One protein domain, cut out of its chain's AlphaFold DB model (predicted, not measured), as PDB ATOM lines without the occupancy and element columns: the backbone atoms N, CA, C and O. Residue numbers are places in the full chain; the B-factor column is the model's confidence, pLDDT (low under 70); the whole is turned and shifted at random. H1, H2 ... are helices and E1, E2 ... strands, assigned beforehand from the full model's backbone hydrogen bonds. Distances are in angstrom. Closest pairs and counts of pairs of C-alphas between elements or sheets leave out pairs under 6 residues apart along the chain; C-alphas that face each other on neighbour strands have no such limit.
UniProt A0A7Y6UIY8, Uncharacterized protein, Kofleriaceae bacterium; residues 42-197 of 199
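Overview. This is residues 42 to 197 of the 199 residues of an uncharacterized protein of Kofleriaceae bacterium (UniProt A0A7Y6UIY8). A strongly twisted sheet of four strands runs through the core, with the helical hairpin H1 and H2 on one side of it and the short helix H7 on the other, over the edge strand E1. H6 and H8 gather where E1 ends and E2 begins, H5 packs on the hairpin of H1 and H2, H3 and H4 pack together about perpendicular to each other, and H9 packs on H8. The printed part has 156 residues, with nine named helices and four named strands in the order H1 H2 H3 H4 H5 E1 H6 H7 H8 E2 E3 E4 H9; the sheet runs E1 E2 E3 E4, all antiparallel, and the class is mixed. It is compact, with a radius of gyration of the C-alphas of 15.5 A and spans of 44 by 36 by 25 A.

Along the chain. Find C-alpha 119 at (55.708, 47.534, 121.543); from there E1, residues 119 to 126, runs 23.6 A. E2 is residues 160 to 167, 23.2 A; E3 is 175 to 182, 21.0 A, and bends by 56 degrees at residue 179; E4 is 187 to 189. H1, residues 42 to 56, begins at C-alpha 42, (50.150, 54.538, 112.555), and is 20.8 A long. H2 is 60 to 70, 15.3 A; H3 is 74 to 80; H4 is 87 to 96, 14.5 A; H5 is 104 to 108; H6 is 127 to 132; H7 is 138 to 142; H8 is 145 to 153, 12.7 A. H9, residues 193 to 197, ends at C-alpha 197, (58.499, 32.704, 93.141).

Arrangement. Look first between E1 and E2, where N 121 and O 165 are 2.9 A apart, within hydrogen-bond range. E2, E3 and E4 form a meander, each strand the antiparallel neighbour of the one before; N 164 and O 177 are 2.8 A apart, N 181 and O 188 2.9 A. H1 on one face of the sheet makes two layers; its closest C-alphas to E1 are those of Lys 45 and Ile 120, 6.3 A. H1 touches H2 with residues 50 to 55 alone, at a shallow tilt of 31 degrees, opposite ways, Ala 54 and Gly 63 having the closest C-alphas, 5.0 A. H5 touches H2, with the C-alphas of Gly 63 and Ala 108 closest, 4.1 A. H7 is on the sheet at a height of 8.2 A, only just over E1 with 3 of its C-alphas. H6, H8 and H3 only graze the sheet. H6 touches H8, with the C-alphas of Leu 130 and Lys 148 closest, 5.0 A. H3 touches H4, about perpendicular at 75 degrees, closest at the C-alphas of Thr 74 and Ala 94, 5.9 A. H9 touches H8, with the C-alphas of Gly 146 and Trp 194 closest, 5.4 A. Every O i to N i+4 pair is within hydrogen-bond range in H1, H2, H4, H5, H6, H7 and H8, but 2 of 3 in H3 and 0 of 1 in H9, where 2 of 2 O i to N i+3 pairs are.

Size, cuts and confidence. The C-alphas farthest apart are those of Ala 88 and Gly 170, 45.1 A. The printed part has no cut, and no link is long. The model's mean pLDDT over the printed part is 95.2, and no printed residue is under 70.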
ATOM      1  N   ASP A  42      51.036  54.471 111.388       97.44
ATOM      2  CA  ASP A  42      50.150  54.538 112.555       97.44
ATOM      3  C   ASP A  42      48.837  53.781 112.329       97.44
ATOM      4  O   ASP A  42      48.367  53.079 113.218       97.44
ATOM      5  N   GLY A  43      48.282  53.833 111.116       96.94
ATOM      6  CA  GLY A  43      47.089  53.063 110.774       96.94
ATOM      7  C   GLY A  43      47.331  51.552 110.799       96.94
ATOM      8  O   GLY A  43      46.455  50.794 111.222       96.94
ATOM      9  N   LEU A  44      48.529  51.106 110.408       97.69
ATOM     10  CA  LEU A  44      48.918  49.699 110.519       97.69
ATOM     11  C   LEU A  44      49.176  49.290 111.979       97.69
ATOM     12  O   LEU A  44      48.749  48.208 112.382       97.69
ATOM     13  N   LYS A  45      49.792  50.161 112.792       97.88
ATOM     14  CA  LYS A  45      49.938  49.950 114.246       97.88
ATOM     15  C   LYS A  45      48.584  49.791 114.928       97.88
ATOM     16  O   LYS A  45      48.398  48.835 115.677       97.88
ATOM     17  N   ASP A  46      47.634  50.676 114.630       96.75
ATOM     18  CA  ASP A  46      46.268  50.621 115.165       96.75
ATOM     19  C   ASP A  46      45.581  49.296 114.799       96.75
ATOM     20  O   ASP A  46      44.912  48.677 115.631       96.75
ATOM     21  N   LEU A  47      45.772  48.826 113.561       97.19
ATOM     22  CA  LEU A  47      45.216  47.556 113.101       97.19
ATOM     23  C   LEU A  47      45.805  46.362 113.867       97.19
ATOM     24  O   LEU A  47      45.054  45.482 114.285       97.19
ATOM     25  N   PHE A  48      47.119  46.351 114.100       97.56
ATOM     26  CA  PHE A  48      47.786  45.325 114.910       97.56
ATOM     27  C   PHE A  48      47.372  45.377 116.383       97.56
ATOM     28  O   PHE A  48      47.090  44.347 116.992       97.56
ATOM     29  N   ALA A  49      47.242  46.569 116.962       96.69
ATOM     30  CA  ALA A  49      46.707  46.717 118.311       96.69
ATOM     31  C   ALA A  49      45.279  46.147 118.405       96.69
ATOM     32  O   ALA A  49      44.945  45.457 119.373       96.69
ATOM     33  N   ALA A  50      44.448  46.362 117.380       96.25
ATOM     34  CA  ALA A  50      43.096  45.817 117.318       96.25
ATOM     35  C   ALA A  50      43.065  44.282 117.184       96.25
ATOM     36  O   ALA A  50      42.234  43.646 117.839       96.25
ATOM     37  N   THR A  51      43.950  43.672 116.385       96.19
ATOM     38  CA  THR A  51      44.047  42.201 116.287       96.19
ATOM     39  C   THR A  51      44.543  41.589 117.594       96.19
ATOM     40  O   THR A  51      43.956  40.614 118.066       96.19
ATOM     41  N   HIS A  52      45.551  42.189 118.235       96.38
ATOM     42  CA  HIS A  52      46.049  41.743 119.538       96.38
ATOM     43  C   HIS A  52      44.949  41.808 120.595       96.38
ATOM     44  O   HIS A  52      44.689  40.807 121.260       96.38
ATOM     45  N   ALA A  53      44.254  42.946 120.701       95.88
ATOM     46  CA  ALA A  53      43.165  43.133 121.654       95.88
ATOM     47  C   ALA A  53      42.028  42.121 121.440       95.88
ATOM     48  O   ALA A  53      41.498  41.580 122.412       95.88
ATOM     49  N   ALA A  54      41.674  41.829 120.184       96.06
ATOM     50  CA  ALA A  54      40.669  40.821 119.858       96.06
ATOM     51  C   ALA A  54      41.109  39.412 120.293       96.06
ATOM     52  O   ALA A  54      40.331  38.698 120.926       96.06
ATOM     53  N   CYS A  55      42.362  39.031 120.030       96.25
ATOM     54  CA  CYS A  55      42.909  37.745 120.464       96.25
ATOM     55  C   CYS A  55      42.946  37.627 122.000       96.25
ATOM     56  O   CYS A  55      42.397  36.677 122.562       96.25
ATOM     57  N   THR A  56      43.523  38.605 122.708       96.44
ATOM     58  CA  THR A  56      43.647  38.565 124.178       96.44
ATOM     59  C   THR A  56      42.300  38.679 124.886       96.44
ATOM     60  O   THR A  56      42.091  38.054 125.924       96.44
ATOM     61  N   GLY A  57      41.374  39.455 124.319       96.62
ATOM     62  CA  GLY A  57      40.002  39.602 124.803       96.62
ATOM     63  C   GLY A  57      39.083  38.434 124.440       96.62
ATOM     64  O   GLY A  57      37.927  38.436 124.850       96.62
ATOM     65  N   LYS A  58      39.583  37.439 123.689       96.44
ATOM     66  CA  LYS A  58      38.820  36.294 123.164       96.44
ATOM     67  C   LYS A  58      37.637  36.684 122.266       96.44
ATOM     68  O   LYS A  58      36.710  35.897 122.081       96.44
ATOM     69  N   ASP A  59      37.687  37.866 121.656       96.38
ATOM     70  CA  ASP A  59      36.765  38.285 120.598       96.38
ATOM     71  C   ASP A  59      37.253  37.735 119.248       96.38
ATOM     72  O   ASP A  59      37.697  38.453 118.345       96.38
ATOM     73  N   PHE A  60      37.242  36.404 119.135       95.62
ATOM     74  CA  PHE A  60      37.794  35.708 117.974       95.62
ATOM     75  C   PHE A  60      37.013  35.999 116.690       95.62
ATOM     76  O   PHE A  60      37.599  36.006 115.611       95.62
ATOM     77  N   ALA A  61      35.717  36.306 116.789       94.25
ATOM     78  CA  ALA A  61      34.914  36.703 115.636       94.25
ATOM     79  C   ALA A  61      35.426  38.021 115.035       94.25
ATOM     80  O   ALA A  61      35.664  38.100 113.826       94.25
ATOM     81  N   LYS A  62      35.673  39.036 115.874       94.81
ATOM     82  CA  LYS A  62      36.267  40.303 115.438       94.81
ATOM     83  C   LYS A  62      37.686  40.111 114.917       94.81
ATOM     84  O   LYS A  62      37.999  40.600 113.835       94.81
ATOM     85  N   GLY A  63      38.533  39.379 115.644       95.38
ATOM     86  CA  GLY A  63      39.916  39.129 115.227       95.38
ATOM     87  C   GLY A  63      39.989  38.427 113.870       95.38
ATOM     88  O   GLY A  63      40.713  38.873 112.979       95.38
ATOM     89  N   LYS A  64      39.161  37.396 113.660       94.88
ATOM     90  CA  LYS A  64      39.021  36.720 112.368       94.88
ATOM     91  C   LYS A  64      38.561  37.683 111.280       94.88
ATOM     92  O   LYS A  64      39.161  37.689 110.213       94.88
ATOM     93  N   ALA A  65      37.543  38.508 111.526       94.00
ATOM     94  CA  ALA A  65      37.063  39.471 110.532       94.00
ATOM     95  C   ALA A  65      38.168  40.445 110.086       94.00
ATOM     96  O   ALA A  65      38.315  40.687 108.888       94.00
ATOM     97  N   ILE A  66      38.987  40.940 111.023       95.19
ATOM     98  CA  ILE A  66      40.142  41.793 110.706       95.19
ATOM     99  C   ILE A  66      41.143  41.036 109.830       95.19
ATOM    100  O   ILE A  66      41.486  41.506 108.749       95.19
ATOM    101  N   VAL A  67      41.580  39.850 110.268       94.75
ATOM    102  CA  VAL A  67      42.595  39.046 109.567       94.75
ATOM    103  C   VAL A  67      42.132  38.670 108.163       94.75
ATOM    104  O   VAL A  67      42.875  38.865 107.205       94.75
ATOM    105  N   MET A  68      40.888  38.209 108.014       93.50
ATOM    106  CA  MET A  68      40.287  37.918 106.708       93.50
ATOM    107  C   MET A  68      40.254  39.160 105.813       93.50
ATOM    108  O   MET A  68      40.524  39.066 104.617       93.50
ATOM    109  N   GLY A  69      39.964  40.328 106.390       93.88
ATOM    110  CA  GLY A  69      40.000  41.612 105.695       93.88
ATOM    111  C   GLY A  69      41.391  41.991 105.184       93.88
ATOM    112  O   GLY A  69      41.489  42.716 104.201       93.88
ATOM    113  N   MET A  70      42.467  41.466 105.771       95.50
ATOM    114  CA  MET A  70      43.839  41.719 105.313       95.50
ATOM    115  C   MET A  70      44.278  40.797 104.174       95.50
ATOM    116  O   MET A  70      45.308  41.042 103.544       95.50
ATOM    117  N   LEU A  71      43.516  39.750 103.866       94.62
ATOM    118  CA  LEU A  71      43.874  38.835 102.790       94.62
ATOM    119  C   LEU A  71      43.555  39.469 101.429       94.62
ATOM    120  O   LEU A  71      42.455  40.008 101.228       94.62
ATOM    121  N   PRO A  72      44.508  39.459 100.484       95.44
ATOM    122  CA  PRO A  72      44.289  40.017  99.165       95.44
ATOM    123  C   PRO A  72      43.502  39.038  98.288       95.44
ATOM    124  O   PRO A  72      43.741  37.833  98.262       95.44
ATOM    125  N   THR A  73      42.568  39.579  97.516       93.56
ATOM    126  CA  THR A  73      41.911  38.873  96.409       93.56
ATOM    127  C   THR A  73      42.797  38.875  95.161       93.56
ATOM    128  O   THR A  73      43.680  39.722  95.026       93.56
ATOM    129  N   THR A  74      42.511  38.021  94.172       93.94
ATOM    130  CA  THR A  74      43.205  38.047  92.869       93.94
ATOM    131  C   THR A  74      43.171  39.434  92.211       93.94
ATOM    132  O   THR A  74      44.162  39.874  91.633       93.94
ATOM    133  N   ALA A  75      42.058  40.168  92.327       94.38
ATOM    134  CA  ALA A  75      41.952  41.530  91.801       94.38
ATOM    135  C   ALA A  75      42.905  42.511  92.506       94.38
ATOM    136  O   ALA A  75      43.474  43.385  91.859       94.38
ATOM    137  N   GLN A  76      43.109  42.358  93.816       95.88
ATOM    138  CA  GLN A  76      44.077  43.154  94.577       95.88
ATOM    139  C   GLN A  76      45.521  42.743  94.279       95.88
ATOM    140  O   GLN A  76      46.378  43.618  94.182       95.88
ATOM    141  N   LEU A  77      45.784  41.453  94.050       96.44
ATOM    142  CA  LEU A  77      47.102  40.975  93.626       96.44
ATOM    143  C   LEU A  77      47.513  41.573  92.271       96.44
ATOM    144  O   LEU A  77      48.640  42.029  92.125       96.44
ATOM    145  N   LYS A  78      46.590  41.688  91.308       95.88
ATOM    146  CA  LYS A  78      46.856  42.340  90.006       95.88
ATOM    147  C   LYS A  78      47.254  43.817  90.115       95.88
ATOM    148  O   LYS A  78      47.954  44.328  89.244       95.88
ATOM    149  N   LYS A  79      46.808  44.512  91.166       95.81
ATOM    150  CA  LYS A  79      47.173  45.918  91.404       95.81
ATOM    151  C   LYS A  79      48.593  46.070  91.939       95.81
ATOM    152  O   LYS A  79      49.205  47.099  91.702       95.81
ATOM    153  N   VAL A  80      49.099  45.076  92.667       97.00
ATOM    154  CA  VAL A  80      50.406  45.159  93.336       97.00
ATOM    155  C   VAL A  80      51.505  44.410  92.579       97.00
ATOM    156  O   VAL A  80      52.681  44.764  92.681       97.00
ATOM    157  N   PHE A  81      51.136  43.404  91.784       97.38
ATOM    158  CA  PHE A  81      52.055  42.687  90.905       97.38
ATOM    159  C   PHE A  81      52.052  43.262  89.486       97.38
ATOM    160  O   PHE A  81      51.062  43.852  89.049       97.38
ATOM    161  N   LYS A  82      53.175  43.100  88.782       97.56
ATOM    162  CA  LYS A  82      53.358  43.486  87.380       97.56
ATOM    163  C   LYS A  82      52.359  42.754  86.474       97.56
ATOM    164  O   LYS A  82      51.904  41.654  86.785       97.56
ATOM    165  N   ASP A  83      52.038  43.371  85.339       96.81
ATOM    166  CA  ASP A  83      51.048  42.852  84.383       96.81
ATOM    167  C   ASP A  83      51.488  41.562  83.671       96.81
ATOM    168  O   ASP A  83      50.651  40.830  83.146       96.81
ATOM    169  N   ASP A  84      52.789  41.276  83.656       95.81
ATOM    170  CA  ASP A  84      53.387  40.098  83.026       95.81
ATOM    171  C   ASP A  84      53.386  38.850  83.925       95.81
ATOM    172  O   ASP A  84      53.727  37.760  83.459       95.81
ATOM    173  N   VAL A  85      52.955  38.963  85.187       96.31
ATOM    174  CA  VAL A  85      52.800  37.801  86.070       96.31
ATOM    175  C   VAL A  85      51.664  36.909  85.551       96.31
ATOM    176  O   VAL A  85      50.518  37.362  85.463       96.31
ATOM    177  N   PRO A  86      51.921  35.619  85.257       94.81
ATOM    178  CA  PRO A  86      50.896  34.729  84.724       94.81
ATOM    179  C   PRO A  86      49.680  34.614  85.649       94.81
ATOM    180  O   PRO A  86      49.822  34.410  86.855       94.81
ATOM    181  N   ALA A  87      48.471  34.645  85.079       93.94
ATOM    182  CA  ALA A  87      47.226  34.543  85.848       93.94
ATOM    183  C   ALA A  87      47.173  33.282  86.734       93.94
ATOM    184  O   ALA A  87      46.795  33.374  87.897       93.94
ATOM    185  N   ALA A  88      47.656  32.142  86.226       92.94
ATOM    186  CA  ALA A  88      47.736  30.900  86.997       92.94
ATOM    187  C   ALA A  88      48.601  31.037  88.265       92.94
ATOM    188  O   ALA A  88      48.269  30.472  89.304       92.94
ATOM    189  N   LYS A  89      49.677  31.832  88.210       93.62
ATOM    190  CA  LYS A  89      50.536  32.105  89.370       93.62
ATOM    191  C   LYS A  89      49.847  33.045  90.367       93.62
ATOM    192  O   LYS A  89      50.004  32.874  91.571       93.62
ATOM    193  N   LEU A  90      49.043  34.001  89.893       94.19
ATOM    194  CA  LEU A  90      48.199  34.825  90.770       94.19
ATOM    195  C   LEU A  90      47.142  33.988  91.495       94.19
ATOM    196  O   LEU A  90      46.883  34.225  92.673       94.19
ATOM    197  N   ASP A  91      46.554  33.009  90.809       91.56
ATOM    198  CA  ASP A  91      45.565  32.105  91.396       91.56
ATOM    199  C   ASP A  91      46.194  31.161  92.428       91.56
ATOM    200  O   ASP A  91      45.602  30.945  93.485       91.56
ATOM    201  N   GLU A  92      47.410  30.661  92.178       91.69
ATOM    202  CA  GLU A  92      48.209  29.893  93.148       91.69
ATOM    203  C   GLU A  92      48.468  30.709  94.424       91.69
ATOM    204  O   GLU A  92      48.175  30.258  95.531       91.69
ATOM    205  N   VAL A  93      48.919  31.958  94.273       93.00
ATOM    206  CA  VAL A  93      49.119  32.878  95.401       93.00
ATOM    207  C   VAL A  93      47.806  33.141  96.145       93.00
ATOM    208  O   VAL A  93      47.770  33.099  97.371       93.00
ATOM    209  N   ALA A  94      46.711  33.396  95.426       91.69
ATOM    210  CA  ALA A  94      45.406  33.620  96.039       91.69
ATOM    211  C   ALA A  94      44.888  32.373  96.781       91.69
ATOM    212  O   ALA A  94      44.191  32.498  97.791       91.69
ATOM    213  N   ALA A  95      45.216  31.172  96.296       90.19
ATOM    214  CA  ALA A  95      44.850  29.913  96.931       90.19
ATOM    215  C   ALA A  95      45.579  29.700  98.264       90.19
ATOM    216  O   ALA A  95      44.948  29.221  99.203       90.19
ATOM    217  N   GLN A  96      46.835  30.141  98.394       89.38
ATOM    218  CA  GLN A  96      47.585  30.060  99.654       89.38
ATOM    219  C   GLN A  96      46.842  30.741 100.818       89.38
ATOM    220  O   GLN A  96      46.828  30.228 101.934       89.38
ATOM    221  N   TYR A  97      46.167  31.867 100.573       87.69
ATOM    222  CA  TYR A  97      45.406  32.563 101.619       87.69
ATOM    223  C   TYR A  97      44.099  31.861 102.010       87.69
ATOM    224  O   TYR A  97      43.455  32.271 102.971       87.69
ATOM    225  N   LYS A  98      43.683  30.814 101.287       83.44
ATOM    226  CA  LYS A  98      42.533  29.976 101.661       83.44
ATOM    227  C   LYS A  98      42.921  28.889 102.663       83.44
ATOM    228  O   LYS A  98      42.044  28.365 103.343       83.44
ATOM    229  N   GLU A  99      44.210  28.585 102.793       83.75
ATOM    230  CA  GLU A  99      44.752  27.594 103.731       83.75
ATOM    231  C   GLU A  99      44.938  28.176 105.139       83.75
ATOM    232  O   GLU A  99      45.985  28.052 105.776       83.75
ATOM    233  N   LEU A 100      43.912  28.862 105.639       79.25
ATOM    234  CA  LEU A 100      43.933  29.380 106.999       79.25
ATOM    235  C   LEU A 100      43.775  28.258 108.029       79.25
ATOM    236  O   LEU A 100      43.171  27.220 107.737       79.25
ATOM    237  N   PRO A 101      44.261  28.472 109.267       82.12
ATOM    238  CA  PRO A 101      43.989  27.564 110.369       82.12
ATOM    239  C   PRO A 101      42.489  27.246 110.503       82.12
ATOM    240  O   PRO A 101      41.653  28.127 110.309       82.12
ATOM    241  N   PRO A 102      42.125  26.016 110.906       78.81
ATOM    242  CA  PRO A 102      40.736  25.559 110.869       78.81
ATOM    243  C   PRO A 102      39.830  26.186 111.939       78.81
ATOM    244  O   PRO A 102      38.625  25.963 111.901       78.81
ATOM    245  N   SER A 103      40.380  26.919 112.915       91.44
ATOM    246  CA  SER A 103      39.599  27.517 114.002       91.44
ATOM    247  C   SER A 103      39.669  29.036 114.001       91.44
ATOM    248  O   SER A 103      40.725  29.631 113.783       91.44
ATOM    249  N   ASP A 104      38.538  29.655 114.333       89.00
ATOM    250  CA  ASP A 104      38.390  31.109 114.416       89.00
ATOM    251  C   ASP A 104      39.374  31.730 115.410       89.00
ATOM    252  O   ASP A 104      39.949  32.771 115.117       89.00
ATOM    253  N   GLU A 105      39.644  31.049 116.526       94.50
ATOM    254  CA  GLU A 105      40.683  31.432 117.490       94.50
ATOM    255  C   GLU A 105      42.068  31.528 116.840       94.50
ATOM    256  O   GLU A 105      42.746  32.547 116.960       94.50
ATOM    257  N   LYS A 106      42.491  30.490 116.106       94.75
ATOM    258  CA  LYS A 106      43.820  30.470 115.483       94.75
ATOM    259  C   LYS A 106      43.947  31.527 114.392       94.75
ATOM    260  O   LYS A 106      45.008  32.126 114.262       94.75
ATOM    261  N   VAL A 107      42.879  31.766 113.628       94.00
ATOM    262  CA  VAL A 107      42.857  32.841 112.627       94.00
ATOM    263  C   VAL A 107      42.936  34.203 113.311       94.00
ATOM    264  O   VAL A 107      43.784  35.010 112.949       94.00
ATOM    265  N   ALA A 108      42.113  34.444 114.332       95.19
ATOM    266  CA  ALA A 108      42.086  35.701 115.079       95.19
ATOM    267  C   ALA A 108      43.423  36.039 115.751       95.19
ATOM    268  O   ALA A 108      43.763  37.211 115.894       95.19
ATOM    269  N   CYS A 109      44.178  35.017 116.145       96.06
ATOM    270  CA  CYS A 109      45.453  35.149 116.834       96.06
ATOM    271  C   CYS A 109      46.678  34.980 115.917       96.06
ATOM    272  O   CYS A 109      47.787  34.867 116.430       96.06
ATOM    273  N   ILE A 110      46.535  34.977 114.583       94.38
ATOM    274  CA  ILE A 110      47.679  34.754 113.675       94.38
ATOM    275  C   ILE A 110      48.768  35.831 113.797       94.38
ATOM    276  O   ILE A 110      49.947  35.543 113.615       94.38
ATOM    277  N   PHE A 111      48.368  37.060 114.135       95.12
ATOM    278  CA  PHE A 111      49.275  38.180 114.379       95.12
ATOM    279  C   PHE A 111      49.604  38.366 115.861       95.12
ATOM    280  O   PHE A 111      50.313  39.299 116.203       95.12
ATOM    281  N   TYR A 112      49.114  37.501 116.756       95.38
ATOM    282  CA  TYR A 112      49.405  37.618 118.178       95.38
ATOM    283  C   TYR A 112      50.825  37.107 118.476       95.38
ATOM    284  O   TYR A 112      51.095  35.914 118.318       95.38
ATOM    285  N   PRO A 113      51.742  37.968 118.945       93.62
ATOM    286  CA  PRO A 113      53.147  37.611 119.109       93.62
ATOM    287  C   PRO A 113      53.424  36.817 120.394       93.62
ATOM    288  O   PRO A 113      54.555  36.388 120.604       93.62
ATOM    289  N   GLY A 114      52.428  36.620 121.264       93.31
ATOM    290  CA  GLY A 114      52.593  36.046 122.603       93.31
ATOM    291  C   GLY A 114      52.479  37.092 123.716       93.31
ATOM    292  O   GLY A 114      52.381  38.290 123.464       93.31
ATOM    293  N   GLN A 115      52.458  36.627 124.968       92.19
ATOM    294  CA  GLN A 115      52.328  37.511 126.132       92.19
ATOM    295  C   GLN A 115      53.569  38.398 126.309       92.19
ATOM    296  O   GLN A 115      54.685  37.956 126.058       92.19
ATOM    297  N   GLY A 116      53.363  39.638 126.766       92.00
ATOM    298  CA  GLY A 116      54.436  40.590 127.087       92.00
ATOM    299  C   GLY A 116      54.983  41.390 125.901       92.00
ATOM    300  O   GLY A 116      55.633  42.407 126.119       92.00
ATOM    301  N   ARG A 117      54.679  40.990 124.660       94.88
ATOM    302  CA  ARG A 117      55.091  41.703 123.443       94.88
ATOM    303  C   ARG A 117      54.050  42.748 123.052       94.88
ATOM    304  O   ARG A 117      53.018  42.414 122.472       94.88
ATOM    305  N   THR A 118      54.298  43.998 123.428       94.81
ATOM    306  CA  THR A 118      53.328  45.099 123.316       94.81
ATOM    307  C   THR A 118      53.837  46.305 122.539       94.81
ATOM    308  O   THR A 118      53.024  47.134 122.139       94.81
ATOM    309  N   GLU A 119      55.145  46.436 122.331       97.50
ATOM    310  CA  GLU A 119      55.708  47.534 121.543       97.50
ATOM    311  C   GLU A 119      55.609  47.181 120.059       97.50
ATOM    312  O   GLU A 119      56.130  46.155 119.635       97.50
ATOM    313  N   ILE A 120      54.887  48.000 119.287       97.81
ATOM    314  CA  ILE A 120      54.654  47.779 117.855       97.81
ATOM    315  C   ILE A 120      55.453  48.811 117.058       97.81
ATOM    316  O   ILE A 120      55.146  50.012 117.079       97.81
ATOM    317  N   SER A 121      56.430  48.328 116.305       98.00
ATOM    318  CA  SER A 121      57.217  49.100 115.346       98.00
ATOM    319  C   SER A 121      56.759  48.783 113.929       98.00
ATOM    320  O   SER A 121      56.308  47.680 113.638       98.00
ATOM    321  N   VAL A 122      56.806  49.783 113.048       98.38
ATOM    322  CA  VAL A 122      56.394  49.622 111.650       98.38
ATOM    323  C   VAL A 122      57.440  50.252 110.756       98.38
ATOM    324  O   VAL A 122      57.678  51.462 110.830       98.38
ATOM    325  N   HIS A 123      58.014  49.436 109.884       98.31
ATOM    326  CA  HIS A 123      59.112  49.809 109.010       98.31
ATOM    327  C   HIS A 123      58.619  49.845 107.567       98.31
ATOM    328  O   HIS A 123      57.986  48.909 107.083       98.31
ATOM    329  N   LYS A 124      58.879  50.950 106.867       98.25
ATOM    330  CA  LYS A 124      58.391  51.206 105.506       98.25
ATOM    331  C   LYS A 124      59.540  51.095 104.510       98.25
ATOM    332  O   LYS A 124      60.608  51.640 104.761       98.25
ATOM    333  N   SER A 125      59.299  50.459 103.368       98.56
ATOM    334  CA  SER A 125      60.224  50.434 102.227       98.56
ATOM    335  C   SER A 125      59.469  50.563 100.907       98.56
ATOM    336  O   SER A 125      58.422  49.937 100.718       98.56
ATOM    337  N   SER A 126      59.987  51.363  99.975       98.62
ATOM    338  CA  SER A 126      59.494  51.352  98.593       98.62
ATOM    339  C   SER A 126      60.007  50.118  97.844       98.62
ATOM    340  O   SER A 126      60.985  49.492  98.255       98.62
ATOM    341  N   VAL A 127      59.394  49.766  96.713       98.44
ATOM    342  CA  VAL A 127      59.930  48.706  95.840       98.44
ATOM    343  C   VAL A 127      61.329  49.049  95.337       98.44
ATOM    344  O   VAL A 127      62.176  48.163  95.278       98.44
ATOM    345  N   ALA A 128      61.611  50.324  95.054       98.56
ATOM    346  CA  ALA A 128      62.956  50.763  94.687       98.56
ATOM    347  C   ALA A 128      63.981  50.491  95.805       98.56
ATOM    348  O   ALA A 128      65.071  49.991  95.522       98.56
ATOM    349  N   ASP A 129      63.618  50.740  97.067       98.62
ATOM    350  CA  ASP A 129      64.480  50.440  98.217       98.62
ATOM    351  C   ASP A 129      64.666  48.932  98.401       98.62
ATOM    352  O   ASP A 129      65.781  48.484  98.651       98.62
ATOM    353  N   LEU A 130      63.603  48.136  98.226       98.38
ATOM    354  CA  LEU A 130      63.665  46.672  98.311       98.38
ATOM    355  C   LEU A 130      64.541  46.057  97.214       98.38
ATOM    356  O   LEU A 130      65.251  45.096  97.490       98.38
ATOM    357  N   VAL A 131      64.518  46.605  95.997       98.25
ATOM    358  CA  VAL A 131      65.419  46.200  94.905       98.25
ATOM    359  C   VAL A 131      66.862  46.587  95.236       98.25
ATOM    360  O   VAL A 131      67.772  45.768  95.104       98.25
ATOM    361  N   ALA A 132      67.080  47.824  95.692       98.38
ATOM    362  CA  ALA A 132      68.412  48.314  96.032       98.38
ATOM    363  C   ALA A 132      69.027  47.552  97.217       98.38
ATOM    364  O   ALA A 132      70.219  47.250  97.191       98.38
ATOM    365  N   TYR A 133      68.210  47.237  98.225       98.06
ATOM    366  CA  TYR A 133      68.526  46.414  99.393       98.06
ATOM    367  C   TYR A 133      69.858  46.798 100.056       98.06
ATOM    368  O   TYR A 133      70.736  45.960 100.275       98.06
ATOM    369  N   LYS A 134      70.042  48.101 100.288       98.25
ATOM    370  CA  LYS A 134      71.297  48.677 100.786       98.25
ATOM    371  C   LYS A 134      71.417  48.493 102.297       98.25
ATOM    372  O   LYS A 134      70.452  48.733 103.018       98.25
ATOM    373  N   GLU A 135      72.607  48.132 102.766       98.00
ATOM    374  CA  GLU A 135      72.926  48.068 104.197       98.00
ATOM    375  C   GLU A 135      72.640  49.412 104.891       98.00
ATOM    376  O   GLU A 135      72.847  50.476 104.300       98.00
ATOM    377  N   GLY A 136      72.122  49.363 106.122       97.06
ATOM    378  CA  GLY A 136      71.704  50.552 106.873       97.06
ATOM    379  C   GLY A 136      70.355  51.145 106.445       97.06
ATOM    380  O   GLY A 136      70.070  52.301 106.750       97.06
ATOM    381  N   THR A 137      69.546  50.406 105.676       97.75
ATOM    382  CA  THR A 137      68.186  50.821 105.298       97.75
ATOM    383  C   THR A 137      67.146  49.838 105.834       97.75
ATOM    384  O   THR A 137      67.443  48.642 105.912       97.75
ATOM    385  N   PRO A 138      65.894  50.281 106.075       97.69
ATOM    386  CA  PRO A 138      64.818  49.385 106.500       97.69
ATOM    387  C   PRO A 138      64.612  48.192 105.561       97.69
ATOM    388  O   PRO A 138      64.294  47.097 106.009       97.69
ATOM    389  N   ALA A 139      64.834  48.375 104.255       98.19
ATOM    390  CA  ALA A 139      64.741  47.295 103.282       98.19
ATOM    391  C   ALA A 139      65.706  46.146 103.611       98.19
ATOM    392  O   ALA A 139      65.312  44.989 103.530       98.19
ATOM    393  N   PHE A 140      66.945  46.454 103.996       98.19
ATOM    394  CA  PHE A 140      67.952  45.454 104.348       98.19
ATOM    395  C   PHE A 140      67.770  44.904 105.769       98.19
ATOM    396  O   PHE A 140      67.917  43.704 105.982       98.19
ATOM    397  N   GLU A 141      67.458  45.775 106.727       97.31
ATOM    398  CA  GLU A 141      67.418  45.436 108.156       97.31
ATOM    399  C   GLU A 141      66.152  44.658 108.542       97.31
ATOM    400  O   GLU A 141      66.198  43.758 109.384       97.31
ATOM    401  N   GLU A 142      65.027  44.961 107.888       97.38
ATOM    402  CA  GLU A 142      63.703  44.536 108.355       97.38
ATOM    403  C   GLU A 142      63.004  43.566 107.408       97.38
ATOM    404  O   GLU A 142      62.217  42.716 107.835       97.38
ATOM    405  N   PHE A 143      63.291  43.647 106.108       97.50
ATOM    406  CA  PHE A 143      62.656  42.778 105.123       97.50
ATOM    407  C   PHE A 143      63.541  41.573 104.801       97.50
ATOM    408  O   PHE A 143      64.748  41.710 104.609       97.50
ATOM    409  N   PRO A 144      62.960  40.370 104.654       96.12
ATOM    410  CA  PRO A 144      63.732  39.194 104.283       96.12
ATOM    411  C   PRO A 144      64.266  39.331 102.854       96.12
ATOM    412  O   PRO A 144      63.603  39.901 101.992       96.12
ATOM    413  N   GLY A 145      65.391  38.681 102.539       95.75
ATOM    414  CA  GLY A 145      65.933  38.669 101.169       95.75
ATOM    415  C   GLY A 145      64.954  38.135 100.105       95.75
ATOM    416  O   GLY A 145      65.058  38.466  98.927       95.75
ATOM    417  N   GLY A 146      63.938  37.362 100.510       95.88
ATOM    418  CA  GLY A 146      62.829  36.977  99.632       95.88
ATOM    419  C   GLY A 146      61.974  38.160  99.151       95.88
ATOM    420  O   GLY A 146      61.488  38.132  98.023       95.88
ATOM    421  N   ALA A 147      61.827  39.214  99.959       96.75
ATOM    422  CA  ALA A 147      61.136  40.443  99.575       96.75
ATOM    423  C   ALA A 147      61.895  41.200  98.478       96.75
ATOM    424  O   ALA A 147      61.262  41.661  97.531       96.75
ATOM    425  N   LYS A 148      63.236  41.242  98.543       97.19
ATOM    426  CA  LYS A 148      64.081  41.754  97.451       97.19
ATOM    427  C   LYS A 148      63.802  41.014  96.145       97.19
ATOM    428  O   LYS A 148      63.471  41.646  95.147       97.19
ATOM    429  N   LYS A 149      63.854  39.674  96.165       95.38
ATOM    430  CA  LYS A 149      63.573  38.866  94.964       95.38
ATOM    431  C   LYS A 149      62.178  39.162  94.412       95.38
ATOM    432  O   LYS A 149      62.007  39.311  93.206       95.38
ATOM    433  N   LEU A 150      61.174  39.264  95.285       96.00
ATOM    434  CA  LEU A 150      59.814  39.603  94.874       96.00
ATOM    435  C   LEU A 150      59.758  40.990  94.212       96.00
ATOM    436  O   LEU A 150      59.138  41.139  93.161       96.00
ATOM    437  N   ALA A 151      60.441  41.980  94.793       97.38
ATOM    438  CA  ALA A 151      60.519  43.345  94.283       97.38
ATOM    439  C   ALA A 151      61.164  43.423  92.892       97.38
ATOM    440  O   ALA A 151      60.625  44.072  91.997       97.38
ATOM    441  N   GLU A 152      62.265  42.703  92.677       96.38
ATOM    442  CA  GLU A 152      62.951  42.629  91.381       96.38
ATOM    443  C   GLU A 152      62.070  41.973  90.309       96.38
ATOM    444  O   GLU A 152      61.993  42.436  89.167       96.38
ATOM    445  N   THR A 153      61.368  40.903  90.681       95.38
ATOM    446  CA  THR A 153      60.705  40.018  89.719       95.38
ATOM    447  C   THR A 153      59.273  40.427  89.422       95.38
ATOM    448  O   THR A 153      58.942  40.620  88.254       95.38
ATOM    449  N   VAL A 154      58.432  40.624  90.438       97.31
ATOM    450  CA  VAL A 154      56.972  40.628  90.255       97.31
ATOM    451  C   VAL A 154      56.236  41.805  90.874       97.31
ATOM    452  O   VAL A 154      55.088  42.014  90.503       97.31
ATOM    453  N   LEU A 155      56.829  42.590  91.779       97.88
ATOM    454  CA  LEU A 155      56.150  43.777  92.325       97.88
ATOM    455  C   LEU A 155      56.192  44.945  91.338       97.88
ATOM    456  O   LEU A 155      57.171  45.135  90.614       97.88
ATOM    457  N   ARG A 156      55.139  45.765  91.335       98.06
ATOM    458  CA  ARG A 156      55.145  47.033  90.595       98.06
ATOM    459  C   ARG A 156      56.093  48.054  91.240       98.06
ATOM    460  O   ARG A 156      56.124  48.136  92.468       98.06
ATOM    461  N   PRO A 157      56.840  48.850  90.456       97.62
ATOM    462  CA  PRO A 157      57.886  49.743  90.970       97.62
ATOM    463  C   PRO A 157      57.382  50.866  91.891       97.62
ATOM    464  O   PRO A 157      58.131  51.340  92.741       97.62
ATOM    465  N   GLU A 158      56.125  51.281  91.759       96.62
ATOM    466  CA  GLU A 158      55.477  52.302  92.589       96.62
ATOM    467  C   GLU A 158      55.002  51.783  93.957       96.62
ATOM    468  O   GLU A 158      54.525  52.554  94.792       96.62
ATOM    469  N   GLY A 159      55.116  50.474  94.197       97.19
ATOM    470  CA  GLY A 159      54.665  49.842  95.427       97.19
ATOM    471  C   GLY A 159      55.419  50.330  96.664       97.19
ATOM    472  O   GLY A 159      56.617  50.612  96.641       97.19
ATOM    473  N   THR A 160      54.707  50.373  97.786       98.31
ATOM    474  CA  THR A 160      55.277  50.572  99.118       98.31
ATOM    475  C   THR A 160      54.834  49.426 100.006       98.31
ATOM    476  O   THR A 160      53.645  49.110 100.062       98.31
ATOM    477  N   PHE A 161      55.791  48.847 100.724       98.44
ATOM    478  CA  PHE A 161      55.556  47.755 101.647       98.44
ATOM    479  C   PHE A 161      55.974  48.115 103.059       98.44
ATOM    480  O   PHE A 161      56.871  48.930 103.286       98.44
ATOM    481  N   TYR A 162      55.299  47.475 103.999       98.62
ATOM    482  CA  TYR A 162      55.504  47.653 105.416       98.62
ATOM    483  C   TYR A 162      55.814  46.308 106.062       98.62
ATOM    484  O   TYR A 162      55.275  45.260 105.687       98.62
ATOM    485  N   GLU A 163      56.704  46.367 107.029       98.25
ATOM    486  CA  GLU A 163      56.978  45.332 108.003       98.25
ATOM    487  C   GLU A 163      56.432  45.818 109.351       98.25
ATOM    488  O   GLU A 163      56.356  47.027 109.597       98.25
ATOM    489  N   VAL A 164      55.974  44.878 110.172       98.38
ATOM    490  CA  VAL A 164      55.547  45.133 111.543       98.38
ATOM    491  C   VAL A 164      56.316  44.218 112.478       98.38
ATOM    492  O   VAL A 164      56.146  42.998 112.412       98.38
ATOM    493  N   GLU A 165      57.066  44.811 113.395       98.12
ATOM    494  CA  GLU A 165      57.739  44.102 114.472       98.12
ATOM    495  C   GLU A 165      57.001  44.338 115.789       98.12
ATOM    496  O   GLU A 165      56.616  45.465 116.114       98.12
ATOM    497  N   VAL A 166      56.809  43.266 116.562       98.00
ATOM    498  CA  VAL A 166      56.265  43.357 117.919       98.00
ATOM    499  C   VAL A 166      57.252  42.814 118.943       98.00
ATOM    500  O   VAL A 166      57.557  41.615 118.949       98.00
ATOM    501  N   THR A 167      57.707  43.683 119.842       97.62
ATOM    502  CA  THR A 167      58.723  43.404 120.866       97.62
ATOM    503  C   THR A 167      58.153  43.500 122.281       97.62
ATOM    504  O   THR A 167      57.067  44.038 122.528       97.62
ATOM    505  N   GLU A 168      58.881  42.929 123.240       96.94
ATOM    506  CA  GLU A 168      58.687  43.249 124.658       96.94
ATOM    507  C   GLU A 168      59.313  44.621 124.966       96.94
ATOM    508  O   GLU A 168      60.321  44.964 124.345       96.94
ATOM    509  N   PRO A 169      58.794  45.370 125.956       96.38
ATOM    510  CA  PRO A 169      59.360  46.659 126.326       96.38
ATOM    511  C   PRO A 169      60.861  46.621 126.619       96.38
ATOM    512  O   PRO A 169      61.324  45.871 127.485       96.38
ATOM    513  N   GLY A 170      61.620  47.451 125.901       94.88
ATOM    514  CA  GLY A 170      63.076  47.546 126.040       94.88
ATOM    515  C   GLY A 170      63.850  46.336 125.503       94.88
ATOM    516  O   GLY A 170      64.980  46.101 125.939       94.88
ATOM    517  N   LYS A 171      63.250  45.538 124.611       95.25
ATOM    518  CA  LYS A 171      63.927  44.458 123.880       95.25
ATOM    519  C   LYS A 171      64.073  44.802 122.404       95.25
ATOM    520  O   LYS A 171      63.146  45.313 121.790       95.25
ATOM    521  N   ASP A 172      65.200  44.378 121.840       91.12
ATOM    522  CA  ASP A 172      65.556  44.630 120.438       91.12
ATOM    523  C   ASP A 172      65.141  43.497 119.483       91.12
ATOM    524  O   ASP A 172      65.411  43.563 118.291       91.12
ATOM    525  N   MET A 173      64.551  42.411 119.997       90.94
ATOM    526  CA  MET A 173      64.134  41.264 119.184       90.94
ATOM    527  C   MET A 173      62.666  40.931 119.422       90.94
ATOM    528  O   MET A 173      62.254  40.686 120.563       90.94
ATOM    529  N   GLY A 174      61.897  40.867 118.338       94.69
ATOM    530  CA  GLY A 174      60.470  40.582 118.369       94.69
ATOM    531  C   GLY A 174      60.000  39.561 117.342       94.69
ATOM    532  O   GLY A 174      60.769  38.826 116.717       94.69
ATOM    533  N   THR A 175      58.680  39.507 117.192       97.06
ATOM    534  CA  THR A 175      58.027  38.778 116.105       97.06
ATOM    535  C   THR A 175      57.793  39.742 114.952       97.06
ATOM    536  O   THR A 175      57.106  40.744 115.132       97.06
ATOM    537  N   LYS A 176      58.328  39.405 113.777       96.75
ATOM    538  CA  LYS A 176      58.196  40.200 112.555       96.75
ATOM    539  C   LYS A 176      57.108  39.660 111.638       96.75
ATOM    540  O   LYS A 176      56.968  38.448 111.448       96.75
ATOM    541  N   PHE A 177      56.367  40.571 111.027       97.12
ATOM    542  CA  PHE A 177      55.341  40.287 110.035       97.12
ATOM    543  C   PHE A 177      55.605  41.153 108.807       97.12
ATOM    544  O   PHE A 177      55.754  42.364 108.908       97.12
ATOM    545  N   HIS A 178      55.647  40.543 107.627       96.44
ATOM    546  CA  HIS A 178      56.200  41.208 106.448       96.44
ATOM    547  C   HIS A 178      55.172  41.438 105.340       96.44
ATOM    548  O   HIS A 178      54.193  40.699 105.197       96.44
ATOM    549  N   MET A 179      55.505  42.392 104.468       97.44
ATOM    550  CA  MET A 179      54.850  42.640 103.183       97.44
ATOM    551  C   MET A 179      53.386  43.067 103.302       97.44
ATOM    552  O   MET A 179      52.521  42.588 102.561       97.44
ATOM    553  N   PHE A 180      53.110  43.996 104.217       98.38
ATOM    554  CA  PHE A 180      51.843  44.722 104.233       98.38
ATOM    555  C   PHE A 180      51.860  45.850 103.209       98.38
ATOM    556  O   PHE A 180      52.900  46.455 102.968       98.38
ATOM    557  N   TYR A 181      50.713  46.155 102.621       98.38
ATOM    558  CA  TYR A 181      50.547  47.292 101.722       98.38
ATOM    559  C   TYR A 181      49.142  47.872 101.853       98.38
ATOM    560  O   TYR A 181      48.195  47.172 102.219       98.38
ATOM    561  N   TRP A 182      49.006  49.156 101.545       97.94
ATOM    562  CA  TRP A 182      47.715  49.824 101.477       97.94
ATOM    563  C   TRP A 182      47.154  49.709 100.058       97.94
ATOM    564  O   TRP A 182      47.817  50.100  99.098       97.94
ATOM    565  N   ASP A 183      45.940  49.173  99.895       95.56
ATOM    566  CA  ASP A 183      45.326  48.998  98.565       95.56
ATOM    567  C   ASP A 183      44.563  50.235  98.049       95.56
ATOM    568  O   ASP A 183      43.925  50.176  96.993       95.56
ATOM    569  N   GLY A 184      44.618  51.337  98.804       95.25
ATOM    570  CA  GLY A 184      43.832  52.556  98.596       95.25
ATOM    571  C   GLY A 184      42.614  52.664  99.522       95.25
ATOM    572  O   GLY A 184      42.058  53.750  99.662       95.25
ATOM    573  N   SER A 185      42.214  51.568 100.171       94.88
ATOM    574  CA  SER A 185      41.041  51.516 101.056       94.88
ATOM    575  C   SER A 185      41.234  50.704 102.335       94.88
ATOM    576  O   SER A 185      40.581  50.987 103.338       94.88
ATOM    577  N   GLN A 186      42.091  49.686 102.304       96.44
ATOM    578  CA  GLN A 186      42.367  48.815 103.440       96.44
ATOM    579  C   GLN A 186      43.790  48.252 103.362       96.44
ATOM    580  O   GLN A 186      44.389  48.142 102.285       96.44
ATOM    581  N   TRP A 187      44.304  47.837 104.512       97.94
ATOM    582  CA  TRP A 187      45.551  47.100 104.622       97.94
ATOM    583  C   TRP A 187      45.399  45.695 104.080       97.94
ATOM    584  O   TRP A 187      44.440  44.990 104.397       97.94
ATOM    585  N   LYS A 188      46.391  45.280 103.303       97.56
ATOM    586  CA  LYS A 188      46.541  43.933 102.770       97.56
ATOM    587  C   LYS A 188      47.893  43.361 103.143       97.56
ATOM    588  O   LYS A 188      48.845  44.103 103.358       97.56
ATOM    589  N   MET A 189      47.973  42.040 103.212       96.50
ATOM    590  CA  MET A 189      49.176  41.304 103.582       96.50
ATOM    591  C   MET A 189      49.516  40.295 102.492       96.50
ATOM    592  O   MET A 189      48.707  39.427 102.176       96.50
ATOM    593  N   LEU A 190      50.714  40.410 101.917       95.50
ATOM    594  CA  LEU A 190      51.247  39.383 101.020       95.50
ATOM    595  C   LEU A 190      51.934  38.251 101.793       95.50
ATOM    596  O   LEU A 190      52.009  37.116 101.328       95.50
ATOM    597  N   GLY A 191      52.486  38.556 102.970       89.50
ATOM    598  CA  GLY A 191      53.191  37.573 103.783       89.50
ATOM    599  C   GLY A 191      54.340  36.927 103.006       89.50
ATOM    600  O   GLY A 191      54.976  37.593 102.187       89.50
ATOM    601  N   PRO A 192      54.617  35.626 103.211       90.88
ATOM    602  CA  PRO A 192      55.755  34.946 102.606       90.88
ATOM    603  C   PRO A 192      55.533  34.545 101.141       90.88
ATOM    604  O   PRO A 192      56.027  33.501 100.710       90.88
ATOM    605  N   VAL A 193      54.810  35.351 100.356       92.31
ATOM    606  CA  VAL A 193      54.456  35.032  98.965       92.31
ATOM    607  C   VAL A 193      55.674  34.809  98.068       92.31
ATOM    608  O   VAL A 193      55.591  34.064  97.096       92.31
ATOM    609  N   TRP A 194      56.834  35.371  98.428       91.38
ATOM    610  CA  TRP A 194      58.117  35.116  97.763       91.38
ATOM    611  C   TRP A 194      58.477  33.627  97.684       91.38
ATOM    612  O   TRP A 194      59.270  33.234  96.831       91.38
ATOM    613  N   ARG A 195      57.885  32.773  98.529       88.94
ATOM    614  CA  ARG A 195      58.042  31.315  98.453       88.94
ATOM    615  C   ARG A 195      57.455  30.713  97.169       88.94
ATOM    616  O   ARG A 195      57.984  29.705  96.722       88.94
ATOM    617  N   ASN A 196      56.460  31.352  96.552       87.62
ATOM    618  CA  ASN A 196      55.835  30.907  95.294       87.62
ATOM    619  C   ASN A 196      56.620  31.319  94.034       87.62
ATOM    620  O   ASN A 196      56.278  30.900  92.928       87.62
ATOM    621  N   PHE A 197      57.650  32.154  94.204       86.00
ATOM    622  CA  PHE A 197      58.499  32.704  93.141       86.00
ATOM    623  C   PHE A 197      59.968  32.271  93.307       86.00
ATOM    624  O   PHE A 197      60.904  32.956  92.883       86.00
TER     625      PHE A 197